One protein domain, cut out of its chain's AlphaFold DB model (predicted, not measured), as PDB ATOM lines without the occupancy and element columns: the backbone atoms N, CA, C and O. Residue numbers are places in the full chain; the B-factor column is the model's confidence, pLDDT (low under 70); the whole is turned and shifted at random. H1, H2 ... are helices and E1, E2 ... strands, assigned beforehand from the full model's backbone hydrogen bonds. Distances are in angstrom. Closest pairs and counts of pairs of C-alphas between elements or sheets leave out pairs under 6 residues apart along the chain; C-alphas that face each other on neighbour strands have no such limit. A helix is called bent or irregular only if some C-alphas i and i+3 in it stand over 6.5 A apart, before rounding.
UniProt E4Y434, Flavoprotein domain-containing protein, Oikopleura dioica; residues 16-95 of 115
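What this domain is: This is residues 16 to 95 of the 115 residues of the protein "Flavoprotein domain-containing protein" of Oikopleura dioica (UniProt E4Y434). A short side-by-side pair of parallel strands, E1 and E2, lies in the middle, with helices H1 and H2 to one side of it and helices H3 and H4 to the other. Between H3 and H4, residues 66 to 75 loop out to the far end of the longest axis, and after H4 the strand E3 folds back to pass near E1. The printed part has 80 residues, with four named helices and three named strands in the order H1, E1, H2, E2, H3, H4, E3; the class is mixed, helices and strands. It is only just compact, close to loose, with a radius of gyration of the C-alphas of 13.8 A and spans of 39 by 32 by 23 A.

Where its parts are: H1, residues 17 to 27, begins at C-alpha 17 (321.680, 266.008, 228.858) and is 18.3 A long. It is irregular: C-alphas 20 and 23 are 7.5 A apart. E1, residues 34 to 40, spans 18.7 A and ends at C-alpha 40 (320.754, 276.640, 236.773). H2 is residues 42 to 48, 10.2 A; E2 is residues 58 to 60, 6.4 A; H3 is residues 62 to 65, 5.3 A. H4, residues 76 to 83, is 10.2 A long. E3, residues 86 to 89, spans 10.0 A and ends at C-alpha 89 (315.231, 269.609, 240.960).

How they stand to each other: E1 and E2 are parallel neighbours at 31 degrees, with N 38 and O 58 2.9 A apart and N 60 and O 38 2.8 A apart, both within hydrogen-bond range. E1, H2 and E2 form a strand-helix-strand unit, two parallel neighbour strands with a helix between them along the chain, and its crossover is right-handed. H1 is near E1, with 5 pairs of C-alphas within 10 A. H1 touches H2 at a steep tilt of 61 degrees, the same way; their closest C-alphas are those of Ile 20 and Phe 47, 5.5 A apart. H2 and H3 are close but not clearly touching, their closest C-alphas, of Glu 42 and Asp 62, being 7.6 A apart. H3 and H4 only just touch, with 3 pairs of C-alphas within 8 A, the closest being Glu 65 and Leu 76 at 5.4 A. E3 pairs with no named strand; it is near E1, with 8 pairs of C-alphas within 10 A. H4 is apart from E1, E2 and E3. Every O i to N i+4 pair is within hydrogen-bond range in H4; 3 of 7 are in H1 and 1 of 3 in H2, where O i to N i+3 gives 7 of 8 and 4 of 4, and H3 is too short for an i+4 pair.

The domain as a whole: The two C-alphas farthest apart, of Glu 28 and Arg 71, are 39.8 A apart, while the first and last printed, of Ser 16 and Glu 95, are 9.5 A apart. The printed part has no cut and no long link. The mean pLDDT of the printed part is 89.3, and residue 54 is under 70.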
ATOM      1  N   SER A  16     323.027 267.675 233.270       92.19
ATOM      2  CA  SER A  16     322.645 266.443 232.570       92.19
ATOM      3  C   SER A  16     322.060 266.768 231.198       92.19
ATOM      4  O   SER A  16     321.368 267.770 231.040       92.19
ATOM      5  N   VAL A  17     322.255 265.879 230.215       92.69
ATOM      6  CA  VAL A  17     321.680 266.008 228.858       92.69
ATOM      7  C   VAL A  17     320.153 266.171 228.901       92.69
ATOM      8  O   VAL A  17     319.567 266.835 228.047       92.69
ATOM      9  N   ALA A  18     319.495 265.625 229.928       93.44
ATOM     10  CA  ALA A  18     318.057 265.780 230.134       93.44
ATOM     11  C   ALA A  18     317.607 267.246 230.321       93.44
ATOM     12  O   ALA A  18     316.437 267.541 230.083       93.44
ATOM     13  N   ALA A  19     318.514 268.172 230.663       94.56
ATOM     14  CA  ALA A  19     318.227 269.603 230.771       94.56
ATOM     15  C   ALA A  19     317.769 270.225 229.436       94.56
ATOM     16  O   ALA A  19     317.116 271.265 229.432       94.56
ATOM     17  N   ILE A  20     318.015 269.561 228.297       93.19
ATOM     18  CA  ILE A  20     317.481 269.970 226.987       93.19
ATOM     19  C   ILE A  20     315.938 270.032 226.987       93.19
ATOM     20  O   ILE A  20     315.343 270.780 226.222       93.19
ATOM     21  N   LYS A  21     315.274 269.278 227.874       92.94
ATOM     22  CA  LYS A  21     313.807 269.237 227.995       92.94
ATOM     23  C   LYS A  21     313.231 270.282 228.953       92.94
ATOM     24  O   LYS A  21     312.042 270.224 229.251       92.94
ATOM     25  N   LEU A  22     314.046 271.213 229.449       93.88
ATOM     26  CA  LEU A  22     313.603 272.216 230.414       93.88
ATOM     27  C   LEU A  22     312.442 273.061 229.871       93.88
ATOM     28  O   LEU A  22     311.438 273.199 230.557       93.88
ATOM     29  N   GLU A  23     312.530 273.572 228.639       92.00
ATOM     30  CA  GLU A  23     311.430 274.348 228.041       92.00
ATOM     31  C   GLU A  23     310.124 273.538 227.975       92.00
ATOM     32  O   GLU A  23     309.055 274.065 228.273       92.00
ATOM     33  N   GLN A  24     310.214 272.248 227.637       91.44
ATOM     34  CA  GLN A  24     309.054 271.360 227.622       91.44
ATOM     35  C   GLN A  24     308.457 271.217 229.025       91.44
ATOM     36  O   GLN A  24     307.256 271.383 229.178       91.44
ATOM     37  N   LEU A  25     309.287 270.966 230.044       91.81
ATOM     38  CA  LEU A  25     308.844 270.868 231.438       91.81
ATOM     39  C   LEU A  25     308.146 272.155 231.900       91.81
ATOM     40  O   LEU A  25     307.084 272.087 232.505       91.81
ATOM     41  N   LEU A  26     308.724 273.316 231.594       91.56
ATOM     42  CA  LEU A  26     308.166 274.621 231.960       91.56
ATOM     43  C   LEU A  26     306.845 274.906 231.229       91.56
ATOM     44  O   LEU A  26     305.981 275.583 231.778       91.56
ATOM     45  N   GLY A  27     306.675 274.374 230.016       90.25
ATOM     46  CA  GLY A  27     305.445 274.492 229.231       90.25
ATOM     47  C   GLY A  27     304.251 273.711 229.784       90.25
ATOM     48  O   GLY A  27     303.121 274.043 229.438       90.25
ATOM     49  N   GLU A  28     304.477 272.717 230.648       90.25
ATOM     50  CA  GLU A  28     303.402 271.961 231.310       90.25
ATOM     51  C   GLU A  28     302.765 272.735 232.480       90.25
ATOM     52  O   GLU A  28     301.696 272.363 232.962       90.25
ATOM     53  N   PHE A  29     303.395 273.820 232.944       88.06
ATOM     54  CA  PHE A  29     302.858 274.665 234.011       88.06
ATOM     55  C   PHE A  29     301.976 275.785 233.437       88.06
ATOM     56  O   PHE A  29     302.374 276.527 232.533       88.06
ATOM     57  N   GLY A  30     300.772 275.942 233.993       84.00
ATOM     58  CA  GLY A  30     299.841 277.012 233.631       84.00
ATOM     59  C   GLY A  30     300.320 278.392 234.094       84.00
ATOM     60  O   GLY A  30     300.618 278.592 235.267       84.00
ATOM     61  N   ARG A  31     300.348 279.381 233.190       79.56
ATOM     62  CA  ARG A  31     300.850 280.743 233.489       79.56
ATOM     63  C   ARG A  31     300.015 281.523 234.509       79.56
ATOM     64  O   ARG A  31     300.535 282.440 235.129       79.56
ATOM     65  N   GLU A  32     298.730 281.204 234.639       83.62
ATOM     66  CA  GLU A  32     297.836 281.849 235.614       83.62
ATOM     67  C   GLU A  32     297.895 281.172 236.992       83.62
ATOM     68  O   GLU A  32     297.477 281.752 237.989       83.62
ATOM     69  N   GLU A  33     298.426 279.950 237.046       87.25
ATOM     70  CA  GLU A  33     298.456 279.111 238.244       87.25
ATOM     71  C   GLU A  33     299.835 279.101 238.911       87.25
ATOM     72  O   GLU A  33     299.916 278.871 240.116       87.25
ATOM     73  N   PHE A  34     300.908 279.363 238.153       90.56
ATOM     74  CA  PHE A  34     302.284 279.246 238.630       90.56
ATOM     75  C   PHE A  34     303.152 280.443 238.227       90.56
ATOM     76  O   PHE A  34     303.220 280.811 237.052       90.56
ATOM     77  N   GLU A  35     303.900 280.979 239.190       92.75
ATOM     78  CA  GLU A  35     305.046 281.854 238.940       92.75
ATOM     79  C   GLU A  35     306.327 281.022 239.058       92.75
ATOM     80  O   GLU A  35     306.553 280.347 240.064       92.75
ATOM     81  N   LEU A  36     307.166 281.041 238.018       93.31
ATOM     82  CA  LEU A  36     308.323 280.153 237.906       93.31
ATOM     83  C   LEU A  36     309.642 280.921 237.897       93.31
ATOM     84  O   LEU A  36     309.841 281.847 237.107       93.31
ATOM     85  N   LYS A  37     310.590 280.450 238.710       95.25
ATOM     86  CA  LYS A  37     312.009 280.815 238.623       95.25
ATOM     87  C   LYS A  37     312.842 279.568 238.359       95.25
ATOM     88  O   LYS A  37     312.581 278.502 238.912       95.25
ATOM     89  N   VAL A  38     313.863 279.698 237.524       95.31
ATOM     90  CA  VAL A  38     314.809 278.618 237.233       95.31
ATOM     91  C   VAL A  38     316.126 278.928 237.924       95.31
ATOM     92  O   VAL A  38     316.632 280.038 237.798       95.31
ATOM     93  N   ILE A  39     316.701 277.949 238.616       96.12
ATOM     94  CA  ILE A  39     318.076 278.012 239.119       96.12
ATOM     95  C   ILE A  39     318.896 277.011 238.316       96.12
ATOM     96  O   ILE A  39     318.581 275.822 238.298       96.12
ATOM     97  N   ALA A  40     319.940 277.474 237.642       95.12
ATOM     98  CA  ALA A  40     320.754 276.640 236.773       95.12
ATOM     99  C   ALA A  40     322.214 276.634 237.224       95.12
ATOM    100  O   ALA A  40     322.843 277.677 237.383       95.12
ATOM    101  N   THR A  41     322.772 275.431 237.357       94.69
ATOM    102  CA  THR A  41     324.222 275.254 237.525       94.69
ATOM    103  C   THR A  41     324.968 275.672 236.255       94.69
ATOM    104  O   THR A  41     324.433 275.533 235.152       94.69
ATOM    105  N   GLU A  42     326.238 276.067 236.378       92.44
ATOM    106  CA  GLU A  42     327.109 276.399 235.233       92.44
ATOM    107  C   GLU A  42     327.072 275.307 234.145       92.44
ATOM    108  O   GLU A  42     326.946 275.579 232.952       92.44
ATOM    109  N   LYS A  43     327.080 274.033 234.562       93.25
ATOM    110  CA  LYS A  43     327.025 272.892 233.640       93.25
ATOM    111  C   LYS A  43     325.677 272.752 232.936       93.25
ATOM    112  O   LYS A  43     325.643 272.365 231.769       93.25
ATOM    113  N   ALA A  44     324.574 273.060 233.616       93.81
ATOM    114  CA  ALA A  44     323.245 273.057 233.010       93.81
ATOM    115  C   ALA A  44     323.113 274.131 231.922       93.81
ATOM    116  O   ALA A  44     322.482 273.881 230.893       93.81
ATOM    117  N   LEU A  45     323.759 275.291 232.107       92.44
ATOM    118  CA  LEU A  45     323.745 276.387 231.132       92.44
ATOM    119  C   LEU A  45     324.250 275.950 229.754       92.44
ATOM    120  O   LEU A  45     323.722 276.425 228.751       92.44
ATOM    121  N   HIS A  46     325.185 274.998 229.667       92.00
ATOM    122  CA  HIS A  46     325.622 274.447 228.378       92.00
ATOM    123  C   HIS A  46     324.481 273.820 227.560       92.00
ATOM    124  O   HIS A  46     324.542 273.837 226.334       92.00
ATOM    125  N   PHE A  47     323.444 273.293 228.214       90.50
ATOM    126  CA  PHE A  47     322.303 272.649 227.559       90.50
ATOM    127  C   PHE A  47     321.123 273.598 227.320       90.50
ATOM    128  O   PHE A  47     320.317 273.354 226.420       90.50
ATOM    129  N   ILE A  48     320.994 274.653 228.131       90.88
ATOM    130  CA  ILE A  48     319.807 275.524 228.128       90.88
ATOM    131  C   ILE A  48     320.061 276.924 227.564       90.88
ATOM    132  O   ILE A  48     319.112 277.586 227.171       90.88
ATOM    133  N   ARG A  49     321.316 277.381 227.443       85.06
ATOM    134  CA  ARG A  49     321.640 278.740 226.959       85.06
ATOM    135  C   ARG A  49     321.167 279.005 225.526       85.06
ATOM    136  O   ARG A  49     320.875 280.145 225.187       85.06
ATOM    137  N   SER A  50     321.099 277.973 224.686       79.75
ATOM    138  CA  SER A  50     320.579 278.078 223.317       79.75
ATOM    139  C   SER A  50     319.070 277.845 223.214       79.75
ATOM    140  O   SER A  50     318.530 277.925 222.112       79.75
ATOM    141  N   GLN A  51     318.391 277.510 224.315       79.62
ATOM    142  CA  GLN A  51     316.939 277.359 224.320       79.62
ATOM    143  C   GLN A  51     316.305 278.746 224.390       79.62
ATOM    144  O   GLN A  51     316.597 279.540 225.281       79.62
ATOM    145  N   GLY A  52     315.439 279.051 223.428       74.44
ATOM    146  CA  GLY A  52     314.590 280.230 223.504       74.44
ATOM    147  C   GLY A  52     313.389 279.917 224.385       74.44
ATOM    148  O   GLY A  52     312.445 279.290 223.913       74.44
ATOM    149  N   PHE A  53     313.406 280.342 225.649       80.12
ATOM    150  CA  PHE A  53     312.231 280.196 226.508       80.12
ATOM    151  C   PHE A  53     311.076 281.036 225.946       80.12
ATOM    152  O   PHE A  53     311.205 282.240 225.736       80.12
ATOM    153  N   LYS A  54     309.928 280.400 225.689       69.56
ATOM    154  CA  LYS A  54     308.715 281.068 225.173       69.56
ATOM    155  C   LYS A  54     308.014 281.955 226.207       69.56
ATOM    156  O   LYS A  54     307.042 282.642 225.883       69.56
ATOM    157  N   SER A  55     308.429 281.870 227.461       70.12
ATOM    158  CA  SER A  55     307.908 282.623 228.599       70.12
ATOM    159  C   SER A  55     309.014 283.475 229.210       70.12
ATOM    160  O   SER A  55     310.185 283.099 229.176       70.12
ATOM    161  N   GLU A  56     308.627 284.612 229.791       78.75
ATOM    162  CA  GLU A  56     309.512 285.435 230.616       78.75
ATOM    163  C   GLU A  56     309.834 284.671 231.904       78.75
ATOM    164  O   GLU A  56     309.119 284.755 232.898       78.75
ATOM    165  N   ILE A  57     310.880 283.850 231.856       86.12
ATOM    166  CA  ILE A  57     311.346 283.057 232.991       86.12
ATOM    167  C   ILE A  57     312.659 283.647 233.473       86.12
ATOM    168  O   ILE A  57     313.608 283.809 232.705       86.12
ATOM    169  N   THR A  58     312.716 283.952 234.768       92.31
ATOM    170  CA  THR A  58     313.964 284.380 235.401       92.31
ATOM    171  C   THR A  58     314.854 283.158 235.596       92.31
ATOM    172  O   THR A  58     314.472 282.230 236.309       92.31
ATOM    173  N   VAL A  59     316.033 283.166 234.975       93.56
ATOM    174  CA  VAL A  59     317.074 282.154 235.180       93.56
ATOM    175  C   VAL A  59     318.149 282.753 236.077       93.56
ATOM    176  O   VAL A  59     318.759 283.754 235.714       93.56
ATOM    177  N   LEU A  60     318.357 282.140 237.237       94.81
ATOM    178  CA  LEU A  60     319.346 282.516 238.238       94.81
ATOM    179  C   LEU A  60     320.482 281.494 238.251       94.81
ATOM    180  O   LEU A  60     320.283 280.301 238.008       94.81
ATOM    181  N   THR A  61     321.675 281.976 238.544       94.12
ATOM    182  CA  THR A  61     322.930 281.232 238.528       94.12
ATOM    183  C   THR A  61     323.723 281.535 239.790       94.12
ATOM    184  O   THR A  61     323.425 282.483 240.516       94.12
ATOM    185  N   ASP A  62     324.795 280.779 240.024       90.94
ATOM    186  CA  ASP A  62     325.703 281.050 241.141       90.94
ATOM    187  C   ASP A  62     326.292 282.470 241.074       90.94
ATOM    188  O   ASP A  62     326.594 283.049 242.108       90.94
ATOM    189  N   THR A  63     326.422 283.073 239.885       90.19
ATOM    190  CA  THR A  63     326.936 284.450 239.748       90.19
ATOM    191  C   THR A  63     325.982 285.480 240.358       90.19
ATOM    192  O   THR A  63     326.438 286.473 240.923       90.19
ATOM    193  N   ASP A  64     324.673 285.230 240.295       90.69
ATOM    194  CA  ASP A  64     323.647 286.123 240.844       90.69
ATOM    195  C   ASP A  64     323.650 286.118 242.381       90.69
ATOM    196  O   ASP A  64     323.286 287.112 243.010       90.69
ATOM    197  N   GLU A  65     324.111 285.024 242.996       87.38
ATOM    198  CA  GLU A  65     324.241 284.904 244.451       87.38
ATOM    199  C   GLU A  65     325.273 285.881 245.018       87.38
ATOM    200  O   GLU A  65     325.095 286.379 246.123       87.38
ATOM    201  N   TRP A  66     326.343 286.186 244.280       83.69
ATOM    202  CA  TRP A  66     327.496 286.942 244.790       83.69
ATOM    203  C   TRP A  66     327.407 288.458 244.568       83.69
ATOM    204  O   TRP A  66     328.422 289.151 244.621       83.69
ATOM    205  N   LEU A  67     326.208 288.994 244.328       81.94
ATOM    206  CA  LEU A  67     326.003 290.431 244.108       81.94
ATOM    207  C   LEU A  67     325.947 291.263 245.406       81.94
ATOM    208  O   LEU A  67     325.989 292.493 245.347       81.94
ATOM    209  N   TRP A  68     325.871 290.628 246.579       79.75
ATOM    210  CA  TRP A  68     325.911 291.320 247.872       79.75
ATOM    211  C   TRP A  68     327.338 291.758 248.237       79.75
ATOM    212  O   TRP A  68     328.314 291.074 247.939       79.75
ATOM    213  N   SER A  69     327.473 292.916 248.890       78.88
ATOM    214  CA  SER A  69     328.778 293.535 249.193       78.88
ATOM    215  C   SER A  69     328.995 293.804 250.683       78.88
ATOM    216  O   SER A  69     330.130 293.783 251.159       78.88
ATOM    217  N   ASN A  70     327.926 294.045 251.440       86.56
ATOM    218  CA  ASN A  70     327.979 294.405 252.854       86.56
ATOM    219  C   ASN A  70     327.268 293.370 253.729       86.56
ATOM    220  O   ASN A  70     326.359 292.657 253.309       86.56
ATOM    221  N   ARG A  71     327.652 293.312 255.011       81.06
ATOM    222  CA  ARG A  71     326.897 292.534 256.003       81.06
ATOM    223  C   ARG A  71     325.506 293.142 256.176       81.06
ATOM    224  O   ARG A  71     325.397 294.314 256.521       81.06
ATOM    225  N   GLY A  72     324.479 292.313 256.012       83.62
ATOM    226  CA  GLY A  72     323.075 292.725 256.083       83.62
ATOM    227  C   GLY A  72     322.418 292.905 254.716       83.62
ATOM    228  O   GLY A  72     321.198 293.043 254.666       83.62
ATOM    229  N   ASP A  73     323.192 292.849 253.628       88.56
ATOM    230  CA  ASP A  73     322.631 292.773 252.284       88.56
ATOM    231  C   ASP A  73     321.808 291.481 252.126       88.56
ATOM    232  O   ASP A  73     322.123 290.455 252.745       88.56
ATOM    233  N   PRO A  74     320.736 291.516 251.317       86.75
ATOM    234  CA  PRO A  74     319.923 290.341 251.066       86.75
ATOM    235  C   PRO A  74     320.754 289.224 250.428       86.75
ATOM    236  O   PRO A  74     321.470 289.437 249.453       86.75
ATOM    237  N   VAL A  75     320.622 288.023 250.984       91.50
ATOM    238  CA  VAL A  75     321.287 286.812 250.496       91.50
ATOM    239  C   VAL A  75     320.304 286.057 249.604       91.50
ATOM    240  O   VAL A  75     319.232 285.656 250.068       91.50
ATOM    241  N   LEU A  76     320.643 285.882 248.328       91.81
ATOM    242  CA  LEU A  76     319.693 285.453 247.301       91.81
ATOM    243  C   LEU A  76     319.102 284.064 247.595       91.81
ATOM    244  O   LEU A  76     317.879 283.926 247.587       91.81
ATOM    245  N   HIS A  77     319.905 283.053 247.941       91.31
ATOM    246  CA  HIS A  77     319.376 281.720 248.270       91.31
ATOM    247  C   HIS A  77     318.410 281.724 249.469       91.31
ATOM    248  O   HIS A  77     317.502 280.892 249.533       91.31
ATOM    249  N   ILE A  78     318.568 282.668 250.408       93.25
ATOM    250  CA  ILE A  78     317.640 282.857 251.535       93.25
ATOM    251  C   ILE A  78     316.327 283.457 251.030       93.25
ATOM    252  O   ILE A  78     315.258 282.959 251.370       93.25
ATOM    253  N   GLN A  79     316.397 284.477 250.175       94.69
ATOM    254  CA  GLN A  79     315.205 285.080 249.575       94.69
ATOM    255  C   GLN A  79     314.430 284.084 248.711       94.69
ATOM    256  O   GLN A  79     313.207 284.053 248.762       94.69
ATOM    257  N   LEU A  80     315.131 283.248 247.946       93.62
ATOM    258  CA  LEU A  80     314.520 282.216 247.110       93.62
ATOM    259  C   LEU A  80     313.838 281.131 247.942       93.62
ATOM    260  O   LEU A  80     312.751 280.689 247.582       93.62
ATOM    261  N   ARG A  81     314.441 280.744 249.072       94.88
ATOM    262  CA  ARG A  81     313.813 279.839 250.043       94.88
ATOM    263  C   ARG A  81     312.516 280.426 250.595       94.88
ATOM    264  O   ARG A  81     311.543 279.697 250.714       94.88
ATOM    265  N   ASP A  82     312.517 281.709 250.950       94.25
ATOM    266  CA  ASP A  82     311.342 282.369 251.535       94.25
ATOM    267  C   ASP A  82     310.268 282.701 250.484       94.25
ATOM    268  O   ASP A  82     309.104 282.879 250.829       94.25
ATOM    269  N   TRP A  83     310.656 282.783 249.207       95.25
ATOM    270  CA  TRP A  83     309.762 283.053 248.082       95.25
ATOM    271  C   TRP A  83     309.048 281.799 247.565       95.25
ATOM    272  O   TRP A  83     307.908 281.903 247.133       95.25
ATOM    273  N   ALA A  84     309.698 280.633 247.562       95.12
ATOM    274  CA  ALA A  84     309.162 279.443 246.903       95.12
ATOM    275  C   ALA A  84     308.254 278.597 247.807       95.12
ATOM    276  O   ALA A  84     308.667 278.158 248.879       95.12
ATOM    277  N   ASP A  85     307.073 278.245 247.303       94.50
ATOM    278  CA  ASP A  85     306.209 277.214 247.883       94.50
ATOM    279  C   ASP A  85     306.794 275.807 247.668       94.50
ATOM    280  O   ASP A  85     306.617 274.905 248.490       94.50
ATOM    281  N   LEU A  86     307.495 275.605 246.545       93.62
ATOM    282  CA  LEU A  86     308.091 274.324 246.171       93.62
ATOM    283  C   LEU A  86     309.361 274.507 245.331       93.62
ATOM    284  O   LEU A  86     309.432 275.360 244.448       93.62
ATOM    285  N   CYS A  87     310.351 273.646 245.574       94.31
ATOM    286  CA  CYS A  87     311.568 273.547 244.774       94.31
ATOM    287  C   CYS A  87     311.662 272.159 244.124       94.31
ATOM    288  O   CYS A  87     311.781 271.142 244.810       94.31
ATOM    289  N   LEU A  88     311.607 272.121 242.794       94.44
ATOM    290  CA  LEU A  88     311.763 270.927 241.971       94.44
ATOM    291  C   LEU A  88     313.179 270.884 241.398       94.44
ATOM    292  O   LEU A  88     313.568 271.797 240.683       94.44
ATOM    293  N   VAL A  89     313.929 269.803 241.619       94.44
ATOM    294  CA  VAL A  89     315.231 269.609 240.960       94.44
ATOM    295  C   VAL A  89     315.089 268.604 239.821       94.44
ATOM    296  O   VAL A  89     314.948 267.405 240.058       94.44
ATOM    297  N   ALA A  90     315.115 269.089 238.580       93.56
ATOM    298  CA  ALA A  90     314.911 268.270 237.393       93.56
ATOM    299  C   ALA A  90     315.654 268.842 236.165       93.56
ATOM    300  O   ALA A  90     315.289 269.904 235.663       93.56
ATOM    301  N   PRO A  91     316.658 268.128 235.620       93.69
ATOM    302  CA  PRO A  91     317.242 266.884 236.124       93.69
ATOM    303  C   PRO A  91     318.155 267.111 237.340       93.69
ATOM    304  O   PRO A  91     318.751 268.178 237.491       93.69
ATOM    305  N   LEU A  92     318.332 266.054 238.142       92.12
ATOM    306  CA  LEU A  92     319.409 265.913 239.125       92.12
ATOM    307  C   LEU A  92     320.509 265.013 238.538       92.12
ATOM    308  O   LEU A  92     320.290 263.824 238.308       92.12
ATOM    309  N   SER A  93     321.680 265.576 238.251       87.19
ATOM    310  CA  SER A  93     322.842 264.852 237.744       87.19
ATOM    311  C   SER A  93     323.581 264.150 238.887       87.19
ATOM    312  O   SER A  93     323.490 264.537 240.052       87.19
ATOM    313  N   HIS A  94     324.326 263.094 238.551       82.75
ATOM    314  CA  HIS A  94     325.047 262.273 239.530       82.75
ATOM    315  C   HIS A  94     326.048 263.076 240.379       82.75
ATOM    316  O   HIS A  94     326.173 262.864 241.577       82.75
ATOM    317  N   GLU A  95     326.715 264.055 239.774       78.06
ATOM    318  CA  GLU A  95     327.629 264.966 240.475       78.06
ATOM    319  C   GLU A  95     326.958 265.738 241.626       78.06
ATOM    320  O   GLU A  95     327.617 266.027 242.620       78.06
TER     321      GLU A  95